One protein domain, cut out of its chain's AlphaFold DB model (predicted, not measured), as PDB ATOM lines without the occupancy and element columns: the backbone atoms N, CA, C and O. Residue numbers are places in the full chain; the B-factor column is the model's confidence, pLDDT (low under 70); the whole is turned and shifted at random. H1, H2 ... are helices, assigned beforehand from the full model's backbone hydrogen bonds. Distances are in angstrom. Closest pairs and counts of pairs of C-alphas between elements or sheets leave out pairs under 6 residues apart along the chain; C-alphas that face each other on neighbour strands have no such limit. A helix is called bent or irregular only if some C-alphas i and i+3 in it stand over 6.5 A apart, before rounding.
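This is residues 4 to 99 of the 140 residues of the protein "MFS domain-containing protein" of Colletotrichum graminicola (strain M1.001 / M2 / FGSC 10212) (UniProt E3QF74). Three long helices make an elongated bundle, with H4 between H2 and H3 and packed on both of them; H2 and H3 meet at the end where their link turns. Short H1 folds across the first residues of H2, at the other end of the bundle. The printed part has 96 residues with four named helices, H1, H2, H3 and H4 in chain order, and no named strand; the class is all helix. The whole is loose, with a radius of gyration of the C-alphas of 15.8 A, and a rod in outline, with spans of 52 by 24 by 20 A.

Find C-alpha 15 at (-45.542, -7.095, 14.339); from there H2, residues 15 to 43, runs 41.9 A to C-alpha 43 at (-57.223, -36.067, -13.620). It is neither bent nor irregular, but only just: C-alphas 30 and 33 are 6.3 A apart. Equally long by residues is H4, residues 69 to 97, which runs 42.0 A and ends with C-alpha 97 at (-43.128, -46.031, -8.689). H3, residues 45 to 64, covers 29.6 A. Look last at H1, residues 4 to 11, which covers 10.7 A.

Begin with the bundle of H2, H3 and H4, which is up and down, each helix running against the one before it in the chain. H2 is the hub, touching three other helices. It touches H4 the same way at a steep tilt of 36 degrees, only just beyond shallow; the closest C-alphas, of Pro 33 and Ala 85, are 5.2 A apart. H3 and H4 form a helical hairpin: they touch, opposite ways at a shallow tilt of 22 degrees, with the C-alphas of Phe 56 and Gly 82 closest at 4.8 A. H2 and H3 touch only at the corner by their link, and only just, with 3 pairs of C-alphas within 8 A; Ala 40 and Ala 48 have the closest, 5.3 A apart. H1 and H2 only just touch, also with 3 pairs, through residues 15 to 18 of H2 alone; the C-alphas of Pro 4 and Ile 18 are closest at 6.6 A. H1 and H3 are apart. In H1, H3 and H4 every O i to N i+4 pair is within hydrogen-bond range; in H2 it is 21 of 25.

The two C-alphas farthest apart are those of Gly 12 and Thr 99, at 53.3 A. The printed part has no cut, and its three links are tight. Mean pLDDT of the printed part is 72.8; look for values under 70 at residues 4 to 18, 45, 63 to 64, 66 to 72 and 98 to 99.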
ATOM      1  N   PRO A   4     -38.891 -11.434   9.050       58.16
ATOM      2  CA  PRO A   4     -39.844 -10.523   9.688       58.16
ATOM      3  C   PRO A   4     -39.300  -9.146  10.094       58.16
ATOM      4  O   PRO A   4     -39.978  -8.152   9.857       58.16
ATOM      5  N   GLU A   5     -38.091  -9.065  10.660       53.75
ATOM      6  CA  GLU A   5     -37.555  -7.800  11.199       53.75
ATOM      7  C   GLU A   5     -37.147  -6.822  10.088       53.75
ATOM      8  O   GLU A   5     -37.346  -5.616  10.215       53.75
ATOM      9  N   VAL A   6     -36.657  -7.340   8.956       58.12
ATOM     10  CA  VAL A   6     -36.276  -6.524   7.790       58.12
ATOM     11  C   VAL A   6     -37.515  -5.947   7.095       58.12
ATOM     12  O   VAL A   6     -37.518  -4.783   6.705       58.12
ATOM     13  N   LEU A   7     -38.604  -6.724   6.996       56.78
ATOM     14  CA  LEU A   7     -39.880  -6.231   6.458       56.78
ATOM     15  C   LEU A   7     -40.574  -5.224   7.390       56.78
ATOM     16  O   LEU A   7     -41.241  -4.317   6.896       56.78
ATOM     17  N   ALA A   8     -40.425  -5.367   8.710       55.84
ATOM     18  CA  ALA A   8     -40.961  -4.409   9.678       55.84
ATOM     19  C   ALA A   8     -40.280  -3.033   9.557       55.84
ATOM     20  O   ALA A   8     -40.961  -2.009   9.630       55.84
ATOM     21  N   GLY A   9     -38.960  -3.019   9.328       53.25
ATOM     22  CA  GLY A   9     -38.165  -1.796   9.172       53.25
ATOM     23  C   GLY A   9     -38.411  -1.043   7.859       53.25
ATOM     24  O   GLY A   9     -38.517   0.177   7.881       53.25
ATOM     25  N   GLU A  10     -38.556  -1.754   6.736       52.97
ATOM     26  CA  GLU A  10     -38.724  -1.141   5.401       52.97
ATOM     27  C   GLU A  10     -40.169  -0.715   5.087       52.97
ATOM     28  O   GLU A  10     -40.384   0.231   4.334       52.97
ATOM     29  N   PHE A  11     -41.180  -1.392   5.649       54.88
ATOM     30  CA  PHE A  11     -42.591  -1.134   5.320       54.88
ATOM     31  C   PHE A  11     -43.411  -0.505   6.464       54.88
ATOM     32  O   PHE A  11     -44.598  -0.244   6.276       54.88
ATOM     33  N   GLY A  12     -42.816  -0.252   7.639       54.69
ATOM     34  CA  GLY A  12     -43.500   0.401   8.770       54.69
ATOM     35  C   GLY A  12     -44.694  -0.392   9.318       54.69
ATOM     36  O   GLY A  12     -45.666   0.182   9.807       54.69
ATOM     37  N   VAL A  13     -44.656  -1.719   9.183       60.16
ATOM     38  CA  VAL A  13     -45.790  -2.615   9.446       60.16
ATOM     39  C   VAL A  13     -45.688  -3.186  10.861       60.16
ATOM     40  O   VAL A  13     -44.631  -3.660  11.274       60.16
ATOM     41  N   SER A  14     -46.794  -3.180  11.610       64.62
ATOM     42  CA  SER A  14     -46.844  -3.720  12.976       64.62
ATOM     43  C   SER A  14     -46.531  -5.223  13.015       64.62
ATOM     44  O   SER A  14     -46.993  -5.985  12.159       64.62
ATOM     45  N   ASN A  15     -45.833  -5.677  14.065       66.06
ATOM     46  CA  ASN A  15     -45.542  -7.095  14.339       66.06
ATOM     47  C   ASN A  15     -46.789  -8.000  14.239       66.06
ATOM     48  O   ASN A  15     -46.692  -9.161  13.839       66.06
ATOM     49  N   ALA A  16     -47.975  -7.461  14.542       68.25
ATOM     50  CA  ALA A  16     -49.244  -8.175  14.424       68.25
ATOM     51  C   ALA A  16     -49.590  -8.567  12.973       68.25
ATOM     52  O   ALA A  16     -50.049  -9.682  12.731       68.25
ATOM     53  N   GLN A  17     -49.339  -7.692  11.995       65.69
ATOM     54  CA  GLN A  17     -49.628  -7.971  10.582       65.69
ATOM     55  C   GLN A  17     -48.651  -8.998  10.003       65.69
ATOM     56  O   GLN A  17     -49.045  -9.854   9.212       65.69
ATOM     57  N   ILE A  18     -47.396  -8.979  10.456       69.88
ATOM     58  CA  ILE A  18     -46.412  -9.994  10.079       69.88
ATOM     59  C   ILE A  18     -46.827 -11.362  10.628       69.88
ATOM     60  O   ILE A  18     -46.831 -12.339   9.881       69.88
ATOM     61  N   ASN A  19     -47.267 -11.443  11.883       73.25
ATOM     62  CA  ASN A  19     -47.720 -12.712  12.454       73.25
ATOM     63  C   ASN A  19     -48.979 -13.260  11.744       73.25
ATOM     64  O   ASN A  19     -49.078 -14.457  11.463       73.25
ATOM     65  N   LEU A  20     -49.905 -12.375  11.359       73.94
ATOM     66  CA  LEU A  20     -51.067 -12.718  10.529       73.94
ATOM     67  C   LEU A  20     -50.664 -13.255   9.152       73.94
ATOM     68  O   LEU A  20     -51.249 -14.228   8.675       73.94
ATOM     69  N   SER A  21     -49.645 -12.659   8.530       73.38
ATOM     70  CA  SER A  21     -49.137 -13.104   7.231       73.38
ATOM     71  C   SER A  21     -48.532 -14.505   7.290       73.38
ATOM     72  O   SER A  21     -48.833 -15.337   6.438       73.38
ATOM     73  N   VAL A  22     -47.752 -14.793   8.335       76.50
ATOM     74  CA  VAL A  22     -47.134 -16.106   8.558       76.50
ATOM     75  C   VAL A  22     -48.202 -17.155   8.844       76.50
ATOM     76  O   VAL A  22     -48.175 -18.236   8.265       76.50
ATOM     77  N   THR A  23     -49.185 -16.829   9.680       81.81
ATOM     78  CA  THR A  23     -50.275 -17.763   9.993       81.81
ATOM     79  C   THR A  23     -51.096 -18.078   8.742       81.81
ATOM     80  O   THR A  23     -51.331 -19.243   8.436       81.81
ATOM     81  N   THR A  24     -51.461 -17.055   7.961       78.69
ATOM     82  CA  THR A  24     -52.185 -17.231   6.689       78.69
ATOM     83  C   THR A  24     -51.373 -18.068   5.705       78.69
ATOM     84  O   THR A  24     -51.908 -18.981   5.083       78.69
ATOM     85  N   TYR A  25     -50.068 -17.813   5.608       75.94
ATOM     86  CA  TYR A  25     -49.155 -18.581   4.769       75.94
ATOM     87  C   TYR A  25     -49.181 -20.077   5.107       75.94
ATOM     88  O   TYR A  25     -49.326 -20.898   4.204       75.94
ATOM     89  N   VAL A  26     -49.095 -20.432   6.393       80.06
ATOM     90  CA  VAL A  26     -49.110 -21.831   6.857       80.06
ATOM     91  C   VAL A  26     -50.481 -22.481   6.645       80.06
ATOM     92  O   VAL A  26     -50.562 -23.644   6.258       80.06
ATOM     93  N   VAL A  27     -51.574 -21.735   6.830       84.38
ATOM     94  CA  VAL A  27     -52.928 -22.240   6.542       84.38
ATOM     95  C   VAL A  27     -53.068 -22.587   5.058       84.38
ATOM     96  O   VAL A  27     -53.497 -23.690   4.724       84.38
ATOM     97  N   PHE A  28     -52.651 -21.695   4.157       80.19
ATOM     98  CA  PHE A  28     -52.660 -21.972   2.716       80.19
ATOM     99  C   PHE A  28     -51.735 -23.134   2.343       80.19
ATOM    100  O   PHE A  28     -52.098 -23.950   1.492       80.19
ATOM    101  N   GLN A  29     -50.585 -23.239   3.012       78.56
ATOM    102  CA  GLN A  29     -49.655 -24.352   2.856       78.56
ATOM    103  C   GLN A  29     -50.335 -25.700   3.154       78.56
ATOM    104  O   GLN A  29     -50.135 -26.650   2.411       78.56
ATOM    105  N   GLY A  30     -51.193 -25.783   4.178       79.31
ATOM    106  CA  GLY A  30     -51.921 -27.015   4.515       79.31
ATOM    107  C   GLY A  30     -53.168 -27.283   3.659       79.31
ATOM    108  O   GLY A  30     -53.471 -28.434   3.350       79.31
ATOM    109  N   VAL A  31     -53.892 -26.239   3.244       84.06
ATOM    110  CA  VAL A  31     -55.139 -26.386   2.464       84.06
ATOM    111  C   VAL A  31     -54.861 -26.765   1.010       84.06
ATOM    112  O   VAL A  31     -55.583 -27.571   0.424       84.06
ATOM    113  N   THR A  32     -53.799 -26.219   0.420       81.75
ATOM    114  CA  THR A  32     -53.459 -26.465  -0.988       81.75
ATOM    115  C   THR A  32     -53.273 -27.949  -1.331       81.75
ATOM    116  O   THR A  32     -53.928 -28.417  -2.266       81.75
ATOM    117  N   PRO A  33     -52.446 -28.730  -0.608       76.44
ATOM    118  CA  PRO A  33     -52.245 -30.137  -0.935       76.44
ATOM    119  C   PRO A  33     -53.511 -30.980  -0.747       76.44
ATOM    120  O   PRO A  33     -53.690 -31.956  -1.470       76.44
ATOM    121  N   MET A  34     -54.430 -30.583   0.144       79.38
ATOM    122  CA  MET A  34     -55.726 -31.256   0.305       79.38
ATOM    123  C   MET A  34     -56.600 -31.120  -0.953       79.38
ATOM    124  O   MET A  34     -57.222 -32.091  -1.381       79.38
ATOM    125  N   PHE A  35     -56.614 -29.941  -1.582       81.19
ATOM    126  CA  PHE A  35     -57.333 -29.722  -2.842       81.19
ATOM    127  C   PHE A  35     -56.638 -30.382  -4.036       81.19
ATOM    128  O   PHE A  35     -57.289 -31.031  -4.857       81.19
ATOM    129  N   ILE A  36     -55.316 -30.227  -4.135       76.25
ATOM    130  CA  ILE A  36     -54.535 -30.745  -5.262       76.25
ATOM    131  C   ILE A  36     -54.468 -32.273  -5.241       76.25
ATOM    132  O   ILE A  36     -54.561 -32.877  -6.304       76.25
ATOM    133  N   GLY A  37     -54.390 -32.904  -4.065       73.75
ATOM    134  CA  GLY A  37     -54.404 -34.364  -3.935       73.75
ATOM    135  C   GLY A  37     -55.674 -34.983  -4.524       73.75
ATOM    136  O   GLY A  37     -55.597 -35.837  -5.404       73.75
ATOM    137  N   GLY A  38     -56.849 -34.470  -4.141       76.06
ATOM    138  CA  GLY A  38     -58.124 -34.962  -4.675       76.06
ATOM    139  C   GLY A  38     -58.336 -34.661  -6.165       76.06
ATOM    140  O   GLY A  38     -59.029 -35.411  -6.857       76.06
ATOM    141  N   LEU A  39     -57.745 -33.578  -6.682       70.00
ATOM    142  CA  LEU A  39     -57.783 -33.252  -8.109       70.00
ATOM    143  C   LEU A  39     -56.833 -34.148  -8.923       70.00
ATOM    144  O   LEU A  39     -57.197 -34.615 -10.002       70.00
ATOM    145  N   ALA A  40     -55.645 -34.436  -8.389       72.25
ATOM    146  CA  ALA A  40     -54.644 -35.296  -9.013       72.25
ATOM    147  C   ALA A  40     -55.114 -36.750  -9.140       72.25
ATOM    148  O   ALA A  40     -54.846 -37.394 -10.157       72.25
ATOM    149  N   ASP A  41     -55.883 -37.233  -8.161       72.12
ATOM    150  CA  ASP A  41     -56.495 -38.563  -8.209       72.12
ATOM    151  C   ASP A  41     -57.542 -38.693  -9.326       72.12
ATOM    152  O   ASP A  41     -57.710 -39.774  -9.889       72.12
ATOM    153  N   LYS A  42     -58.224 -37.598  -9.693       76.12
ATOM    154  CA  LYS A  42     -59.265 -37.596 -10.737       76.12
ATOM    155  C   LYS A  42     -58.729 -37.356 -12.147       76.12
ATOM    156  O   LYS A  42     -59.241 -37.944 -13.093       76.12
ATOM    157  N   SER A  43     -57.740 -36.478 -12.303       71.44
ATOM    158  CA  SER A  43     -57.223 -36.067 -13.620       71.44
ATOM    159  C   SER A  43     -56.014 -36.875 -14.099       71.44
ATOM    160  O   SER A  43     -55.571 -36.690 -15.231       71.44
ATOM    161  N   GLY A  44     -55.488 -37.776 -13.268       70.81
ATOM    162  CA  GLY A  44     -54.249 -38.495 -13.538       70.81
ATOM    163  C   GLY A  44     -53.034 -37.739 -12.996       70.81
ATOM    164  O   GLY A  44     -52.942 -36.511 -13.040       70.81
ATOM    165  N   ARG A  45     -52.072 -38.501 -12.477       69.44
ATOM    166  CA  ARG A  45     -50.988 -37.979 -11.628       69.44
ATOM    167  C   ARG A  45     -49.947 -37.170 -12.405       69.44
ATOM    168  O   ARG A  45     -49.425 -36.180 -11.902       69.44
ATOM    169  N   LEU A  46     -49.700 -37.544 -13.659       75.88
ATOM    170  CA  LEU A  46     -48.739 -36.880 -14.543       75.88
ATOM    171  C   LEU A  46     -49.224 -35.511 -15.082       75.88
ATOM    172  O   LEU A  46     -48.487 -34.534 -14.939       75.88
ATOM    173  N   PRO A  47     -50.440 -35.371 -15.656       77.56
ATOM    174  CA  PRO A  47     -50.930 -34.066 -16.110       77.56
ATOM    175  C   PRO A  47     -51.169 -33.084 -14.954       77.56
ATOM    176  O   PRO A  47     -50.915 -31.890 -15.113       77.56
ATOM    177  N   ALA A  48     -51.577 -33.569 -13.774       77.88
ATOM    178  CA  ALA A  48     -51.716 -32.732 -12.580       77.88
ATOM    179  C   ALA A  48     -50.376 -32.111 -12.139       77.88
ATOM    180  O   ALA A  48     -50.334 -30.940 -11.751       77.88
ATOM    181  N   TYR A  49     -49.273 -32.862 -12.261       74.75
ATOM    182  CA  TYR A  49     -47.927 -32.375 -11.953       74.75
ATOM    183  C   TYR A  49     -47.489 -31.242 -12.888       74.75
ATOM    184  O   TYR A  49     -47.040 -30.192 -12.428       74.75
ATOM    185  N   ILE A  50     -47.684 -31.413 -14.198       79.69
ATOM    186  CA  ILE A  50     -47.328 -30.400 -15.203       79.69
ATOM    187  C   ILE A  50     -48.144 -29.114 -14.996       79.69
ATOM    188  O   ILE A  50     -47.592 -28.015 -15.077       79.69
ATOM    189  N   LEU A  51     -49.437 -29.237 -14.670       79.94
ATOM    190  CA  LEU A  51     -50.303 -28.090 -14.388       79.94
ATOM    191  C   LEU A  51     -49.825 -27.302 -13.157       79.94
ATOM    192  O   LEU A  51     -49.728 -26.076 -13.211       79.94
ATOM    193  N   CYS A  52     -49.472 -27.991 -12.064       75.25
ATOM    194  CA  CYS A  52     -48.944 -27.339 -10.860       75.25
ATOM    195  C   CYS A  52     -47.624 -26.617 -11.131       75.25
ATOM    196  O   CYS A  52     -47.430 -25.487 -10.683       75.25
ATOM    197  N   LEU A  53     -46.742 -27.229 -11.919       77.81
ATOM    198  CA  LEU A  53     -45.451 -26.646 -12.276       77.81
ATOM    199  C   LEU A  53     -45.612 -25.394 -13.159       77.81
ATOM    200  O   LEU A  53     -44.896 -24.403 -12.980       77.81
ATOM    201  N   ALA A  54     -46.606 -25.388 -14.053       82.31
ATOM    202  CA  ALA A  54     -46.972 -24.211 -14.838       82.31
ATOM    203  C   ALA A  54     -47.508 -23.069 -13.956       82.31
ATOM    204  O   ALA A  54     -47.064 -21.927 -14.090       82.31
ATOM    205  N   VAL A  55     -48.402 -23.373 -13.005       78.81
ATOM    206  CA  VAL A  55     -48.933 -22.388 -12.043       78.81
ATOM    207  C   VAL A  55     -47.819 -21.821 -11.163       78.81
ATOM    208  O   VAL A  55     -47.748 -20.608 -10.967       78.81
ATOM    209  N   PHE A  56     -46.904 -22.666 -10.683       77.75
ATOM    210  CA  PHE A  56     -45.743 -22.227  -9.909       77.75
ATOM    211  C   PHE A  56     -44.845 -21.284 -10.719       77.75
ATOM    212  O   PHE A  56     -44.425 -20.238 -10.226       77.75
ATOM    213  N   THR A  57     -44.581 -21.607 -11.983       80.38
ATOM    214  CA  THR A  57     -43.774 -20.750 -12.863       80.38
ATOM    215  C   THR A  57     -44.453 -19.396 -13.088       80.38
ATOM    216  O   THR A  57     -43.813 -18.354 -12.945       80.38
ATOM    217  N   ALA A  58     -45.767 -19.383 -13.333       79.38
ATOM    218  CA  ALA A  58     -46.549 -18.152 -13.464       79.38
ATOM    219  C   ALA A  58     -46.547 -17.308 -12.173       79.38
ATOM    220  O   ALA A  58     -46.426 -16.083 -12.228       79.38
ATOM    221  N   ALA A  59     -46.606 -17.950 -11.002       75.00
ATOM    222  CA  ALA A  59     -46.525 -17.274  -9.710       75.00
ATOM    223  C   ALA A  59     -45.178 -16.565  -9.501       75.00
ATOM    224  O   ALA A  59     -45.139 -15.442  -8.998       75.00
ATOM    225  N   ASN A  60     -44.075 -17.184  -9.935       72.69
ATOM    226  CA  ASN A  60     -42.746 -16.573  -9.865       72.69
ATOM    227  C   ASN A  60     -42.615 -15.358 -10.792       72.69
ATOM    228  O   ASN A  60     -41.997 -14.365 -10.414       72.69
ATOM    229  N   ILE A  61     -43.254 -15.389 -11.964       79.81
ATOM    230  CA  ILE A  61     -43.326 -14.220 -12.853       79.81
ATOM    231  C   ILE A  61     -44.120 -13.088 -12.178       79.81
ATOM    232  O   ILE A  61     -43.705 -11.931 -12.218       79.81
ATOM    233  N   GLY A  62     -45.210 -13.417 -11.475       70.00
ATOM    234  CA  GLY A  62     -45.959 -12.455 -10.659       70.00
ATOM    235  C   GLY A  62     -45.134 -11.847  -9.517       70.00
ATOM    236  O   GLY A  62     -45.306 -10.668  -9.198       70.00
ATOM    237  N   LEU A  63     -44.195 -12.610  -8.942       67.25
ATOM    238  CA  LEU A  63     -43.300 -12.128  -7.883       67.25
ATOM    239  C   LEU A  63     -42.361 -11.037  -8.387       67.25
ATOM    240  O   LEU A  63     -42.135 -10.056  -7.684       67.25
ATOM    241  N   ALA A  64     -41.868 -11.180  -9.618       67.38
ATOM    242  CA  ALA A  64     -40.968 -10.209 -10.233       67.38
ATOM    243  C   ALA A  64     -41.611  -8.818 -10.413       67.38
ATOM    244  O   ALA A  64     -40.896  -7.828 -10.541       67.38
ATOM    245  N   HIS A  65     -42.946  -8.719 -10.388       71.00
ATOM    246  CA  HIS A  65     -43.681  -7.460 -10.552       71.00
ATOM    247  C   HIS A  65     -44.285  -6.909  -9.242       71.00
ATOM    248  O   HIS A  65     -45.069  -5.952  -9.248       71.00
ATOM    249  N   ALA A  66     -43.952  -7.508  -8.093       59.69
ATOM    250  CA  ALA A  66     -44.509  -7.130  -6.798       59.69
ATOM    251  C   ALA A  66     -43.740  -5.959  -6.156       59.69
ATOM    252  O   ALA A  66     -42.730  -6.151  -5.492       59.69
ATOM    253  N   THR A  67     -44.264  -4.739  -6.299       63.16
ATOM    254  CA  THR A  67     -43.693  -3.499  -5.729       63.16
ATOM    255  C   THR A  67     -44.353  -3.024  -4.424       63.16
ATOM    256  O   THR A  67     -43.982  -1.986  -3.890       63.16
ATOM    257  N   SER A  68     -45.339  -3.755  -3.889       69.50
ATOM    258  CA  SER A  68     -46.114  -3.362  -2.695       69.50
ATOM    259  C   SER A  68     -46.241  -4.517  -1.699       69.50
ATOM    260  O   SER A  68     -46.352  -5.668  -2.122       69.50
ATOM    261  N   TYR A  69     -46.299  -4.217  -0.392       65.25
ATOM    262  CA  TYR A  69     -46.431  -5.196   0.700       65.25
ATOM    263  C   TYR A  69     -47.586  -6.183   0.477       65.25
ATOM    264  O   TYR A  69     -47.407  -7.390   0.616       65.25
ATOM    265  N   ALA A  70     -48.751  -5.695   0.038       68.25
ATOM    266  CA  ALA A  70     -49.911  -6.543  -0.239       68.25
ATOM    267  C   ALA A  70     -49.680  -7.498  -1.427       68.25
ATOM    268  O   ALA A  70     -50.069  -8.663  -1.370       68.25
ATOM    269  N   ARG A  71     -48.996  -7.037  -2.486       68.94
ATOM    270  CA  ARG A  71     -48.598  -7.897  -3.615       68.94
ATOM    271  C   ARG A  71     -47.552  -8.919  -3.187       68.94
ATOM    272  O   ARG A  71     -47.644 -10.073  -3.582       68.94
ATOM    273  N   LEU A  72     -46.602  -8.519  -2.349       68.81
ATOM    274  CA  LEU A  72     -45.568  -9.399  -1.811       68.81
ATOM    275  C   LEU A  72     -46.201 -10.528  -0.980       68.81
ATOM    276  O   LEU A  72     -45.845 -11.692  -1.150       68.81
ATOM    277  N   LEU A  73     -47.204 -10.199  -0.161       72.06
ATOM    278  CA  LEU A  73     -47.998 -11.160   0.606       72.06
ATOM    279  C   LEU A  73     -48.785 -12.113  -0.299       72.06
ATOM    280  O   LEU A  73     -48.713 -13.327  -0.133       72.06
ATOM    281  N   ALA A  74     -49.499 -11.564  -1.285       74.44
ATOM    282  CA  ALA A  74     -50.301 -12.346  -2.218       74.44
ATOM    283  C   ALA A  74     -49.431 -13.338  -2.994       74.44
ATOM    284  O   ALA A  74     -49.750 -14.524  -3.063       74.44
ATOM    285  N   VAL A  75     -48.287 -12.889  -3.514       74.62
ATOM    286  CA  VAL A  75     -47.389 -13.779  -4.247       74.62
ATOM    287  C   VAL A  75     -46.728 -14.803  -3.325       74.62
ATOM    288  O   VAL A  75     -46.562 -15.947  -3.734       74.62
ATOM    289  N   ARG A  76     -46.419 -14.462  -2.068       74.12
ATOM    290  CA  ARG A  76     -45.938 -15.439  -1.073       74.12
ATOM    291  C   ARG A  76     -46.952 -16.555  -0.830       74.12
ATOM    292  O   ARG A  76     -46.541 -17.709  -0.759       74.12
ATOM    293  N   CYS A  77     -48.245 -16.239  -0.759       76.88
ATOM    294  CA  CYS A  77     -49.301 -17.246  -0.621       76.88
ATOM    295  C   CYS A  77     -49.432 -18.129  -1.871       76.88
ATOM    296  O   CYS A  77     -49.586 -19.340  -1.759       76.88
ATOM    297  N   VAL A  78     -49.344 -17.548  -3.072       77.56
ATOM    298  CA  VAL A  78     -49.420 -18.333  -4.317       77.56
ATOM    299  C   VAL A  78     -48.172 -19.203  -4.496       77.56
ATOM    300  O   VAL A  78     -48.270 -20.362  -4.897       77.56
ATOM    301  N   GLN A  79     -46.993 -18.673  -4.171       74.38
ATOM    302  CA  GLN A  79     -45.740 -19.416  -4.245       74.38
ATOM    303  C   GLN A  79     -45.734 -20.579  -3.244       74.38
ATOM    304  O   GLN A  79     -45.328 -21.676  -3.616       74.38
ATOM    305  N   SER A  80     -46.232 -20.383  -2.016       76.12
ATOM    306  CA  SER A  80     -46.320 -21.460  -1.019       76.12
ATOM    307  C   SER A  80     -47.255 -22.576  -1.452       76.12
ATOM    308  O   SER A  80     -46.876 -23.746  -1.397       76.12
ATOM    309  N   ALA A  81     -48.428 -22.204  -1.966       79.25
ATOM    310  CA  ALA A  81     -49.383 -23.130  -2.547       79.25
ATOM    311  C   ALA A  81     -48.741 -23.943  -3.686       79.25
ATOM    312  O   ALA A  81     -48.827 -25.169  -3.703       79.25
ATOM    313  N   GLY A  82     -48.024 -23.281  -4.601       76.94
ATOM    314  CA  GLY A  82     -47.345 -23.945  -5.717       76.94
ATOM    315  C   GLY A  82     -46.239 -24.916  -5.285       76.94
ATOM    316  O   GLY A  82     -46.143 -26.015  -5.834       76.94
ATOM    317  N   VAL A  83     -45.424 -24.548  -4.289       77.94
ATOM    318  CA  VAL A  83     -44.337 -25.407  -3.782       77.94
ATOM    319  C   VAL A  83     -44.890 -26.644  -3.076       77.94
ATOM    320  O   VAL A  83     -44.437 -27.749  -3.371       77.94
ATOM    321  N   GLU A  84     -45.885 -26.492  -2.199       82.50
ATOM    322  CA  GLU A  84     -46.514 -27.636  -1.520       82.50
ATOM    323  C   GLU A  84     -47.215 -28.577  -2.484       82.50
ATOM    324  O   GLU A  84     -47.002 -29.786  -2.431       82.50
ATOM    325  N   ALA A  85     -48.009 -28.025  -3.405       80.62
ATOM    326  CA  ALA A  85     -48.687 -28.814  -4.424       80.62
ATOM    327  C   ALA A  85     -47.687 -29.677  -5.208       80.62
ATOM    328  O   ALA A  85     -47.907 -30.873  -5.407       80.62
ATOM    329  N   THR A  86     -46.557 -29.082  -5.597       78.94
ATOM    330  CA  THR A  86     -45.499 -29.779  -6.336       78.94
ATOM    331  C   THR A  86     -44.814 -30.841  -5.473       78.94
ATOM    332  O   THR A  86     -44.605 -31.955  -5.947       78.94
ATOM    333  N   MET A  87     -44.502 -30.543  -4.206       80.25
ATOM    334  CA  MET A  87     -43.875 -31.493  -3.275       80.25
ATOM    335  C   MET A  87     -44.763 -32.710  -3.007       80.25
ATOM    336  O   MET A  87     -44.284 -33.841  -3.095       80.25
ATOM    337  N   VAL A  88     -46.052 -32.499  -2.735       80.75
ATOM    338  CA  VAL A  88     -47.004 -33.586  -2.470       80.75
ATOM    339  C   VAL A  88     -47.205 -34.463  -3.700       80.75
ATOM    340  O   VAL A  88     -47.162 -35.686  -3.584       80.75
ATOM    341  N   LEU A  89     -47.341 -33.869  -4.889       77.88
ATOM    342  CA  LEU A  89     -47.447 -34.643  -6.127       77.88
ATOM    343  C   LEU A  89     -46.164 -35.420  -6.440       77.88
ATOM    344  O   LEU A  89     -46.242 -36.574  -6.854       77.88
ATOM    345  N   CYS A  90     -44.989 -34.831  -6.197       77.38
ATOM    346  CA  CYS A  90     -43.708 -35.529  -6.318       77.38
ATOM    347  C   CYS A  90     -43.667 -36.766  -5.417       77.38
ATOM    348  O   CYS A  90     -43.345 -37.855  -5.884       77.38
ATOM    349  N   GLN A  91     -44.034 -36.616  -4.141       74.31
ATOM    350  CA  GLN A  91     -44.083 -37.730  -3.192       74.31
ATOM    351  C   GLN A  91     -45.111 -38.792  -3.606       74.31
ATOM    352  O   GLN A  91     -44.831 -39.979  -3.473       74.31
ATOM    353  N   ALA A  92     -46.262 -38.392  -4.156       77.38
ATOM    354  CA  ALA A  92     -47.280 -39.315  -4.655       77.38
ATOM    355  C   ALA A  92     -46.785 -40.138  -5.858       77.38
ATOM    356  O   ALA A  92     -46.897 -41.359  -5.845       77.38
ATOM    357  N   ILE A  93     -46.171 -39.490  -6.856       74.88
ATOM    358  CA  ILE A  93     -45.595 -40.163  -8.034       74.88
ATOM    359  C   ILE A  93     -44.476 -41.117  -7.610       74.88
ATOM    360  O   ILE A  93     -44.413 -42.260  -8.055       74.88
ATOM    361  N   VAL A  94     -43.598 -40.661  -6.716       74.88
ATOM    362  CA  VAL A  94     -42.521 -41.480  -6.158       74.88
ATOM    363  C   VAL A  94     -43.110 -42.690  -5.417       74.88
ATOM    364  O   VAL A  94     -42.675 -43.814  -5.646       74.88
ATOM    365  N   ALA A  95     -44.162 -42.509  -4.615       73.31
ATOM    366  CA  ALA A  95     -44.834 -43.597  -3.904       73.31
ATOM    367  C   ALA A  95     -45.554 -44.613  -4.811       73.31
ATOM    368  O   ALA A  95     -45.757 -45.745  -4.358       73.31
ATOM    369  N   ASP A  96     -45.919 -44.227  -6.040       73.94
ATOM    370  CA  ASP A  96     -46.497 -45.118  -7.056       73.94
ATOM    371  C   ASP A  96     -45.439 -45.928  -7.813       73.94
ATOM    372  O   ASP A  96     -45.716 -47.041  -8.254       73.94
ATOM    373  N   ILE A  97     -44.233 -45.375  -7.978       72.31
ATOM    374  CA  ILE A  97     -43.128 -46.031  -8.689       72.31
ATOM    375  C   ILE A  97     -42.367 -46.991  -7.759       72.31
ATOM    376  O   ILE A  97     -41.855 -48.013  -8.214       72.31
ATOM    377  N   ILE A  98     -42.285 -46.689  -6.458       69.81
ATOM    378  CA  ILE A  98     -41.507 -47.500  -5.512       69.81
ATOM    379  C   ILE A  98     -42.285 -48.747  -5.065       69.81
ATOM    380  O   ILE A  98     -43.351 -48.664  -4.451       69.81
ATOM    381  N   THR A  99     -41.686 -49.918  -5.266       56.94
ATOM    382  CA  THR A  99     -42.124 -51.201  -4.700       56.94
ATOM    383  C   THR A  99     -41.949 -51.228  -3.173       56.94
ATOM    384  O   THR A  99     -40.995 -50.685  -2.621       56.94
TER     385      THR A  99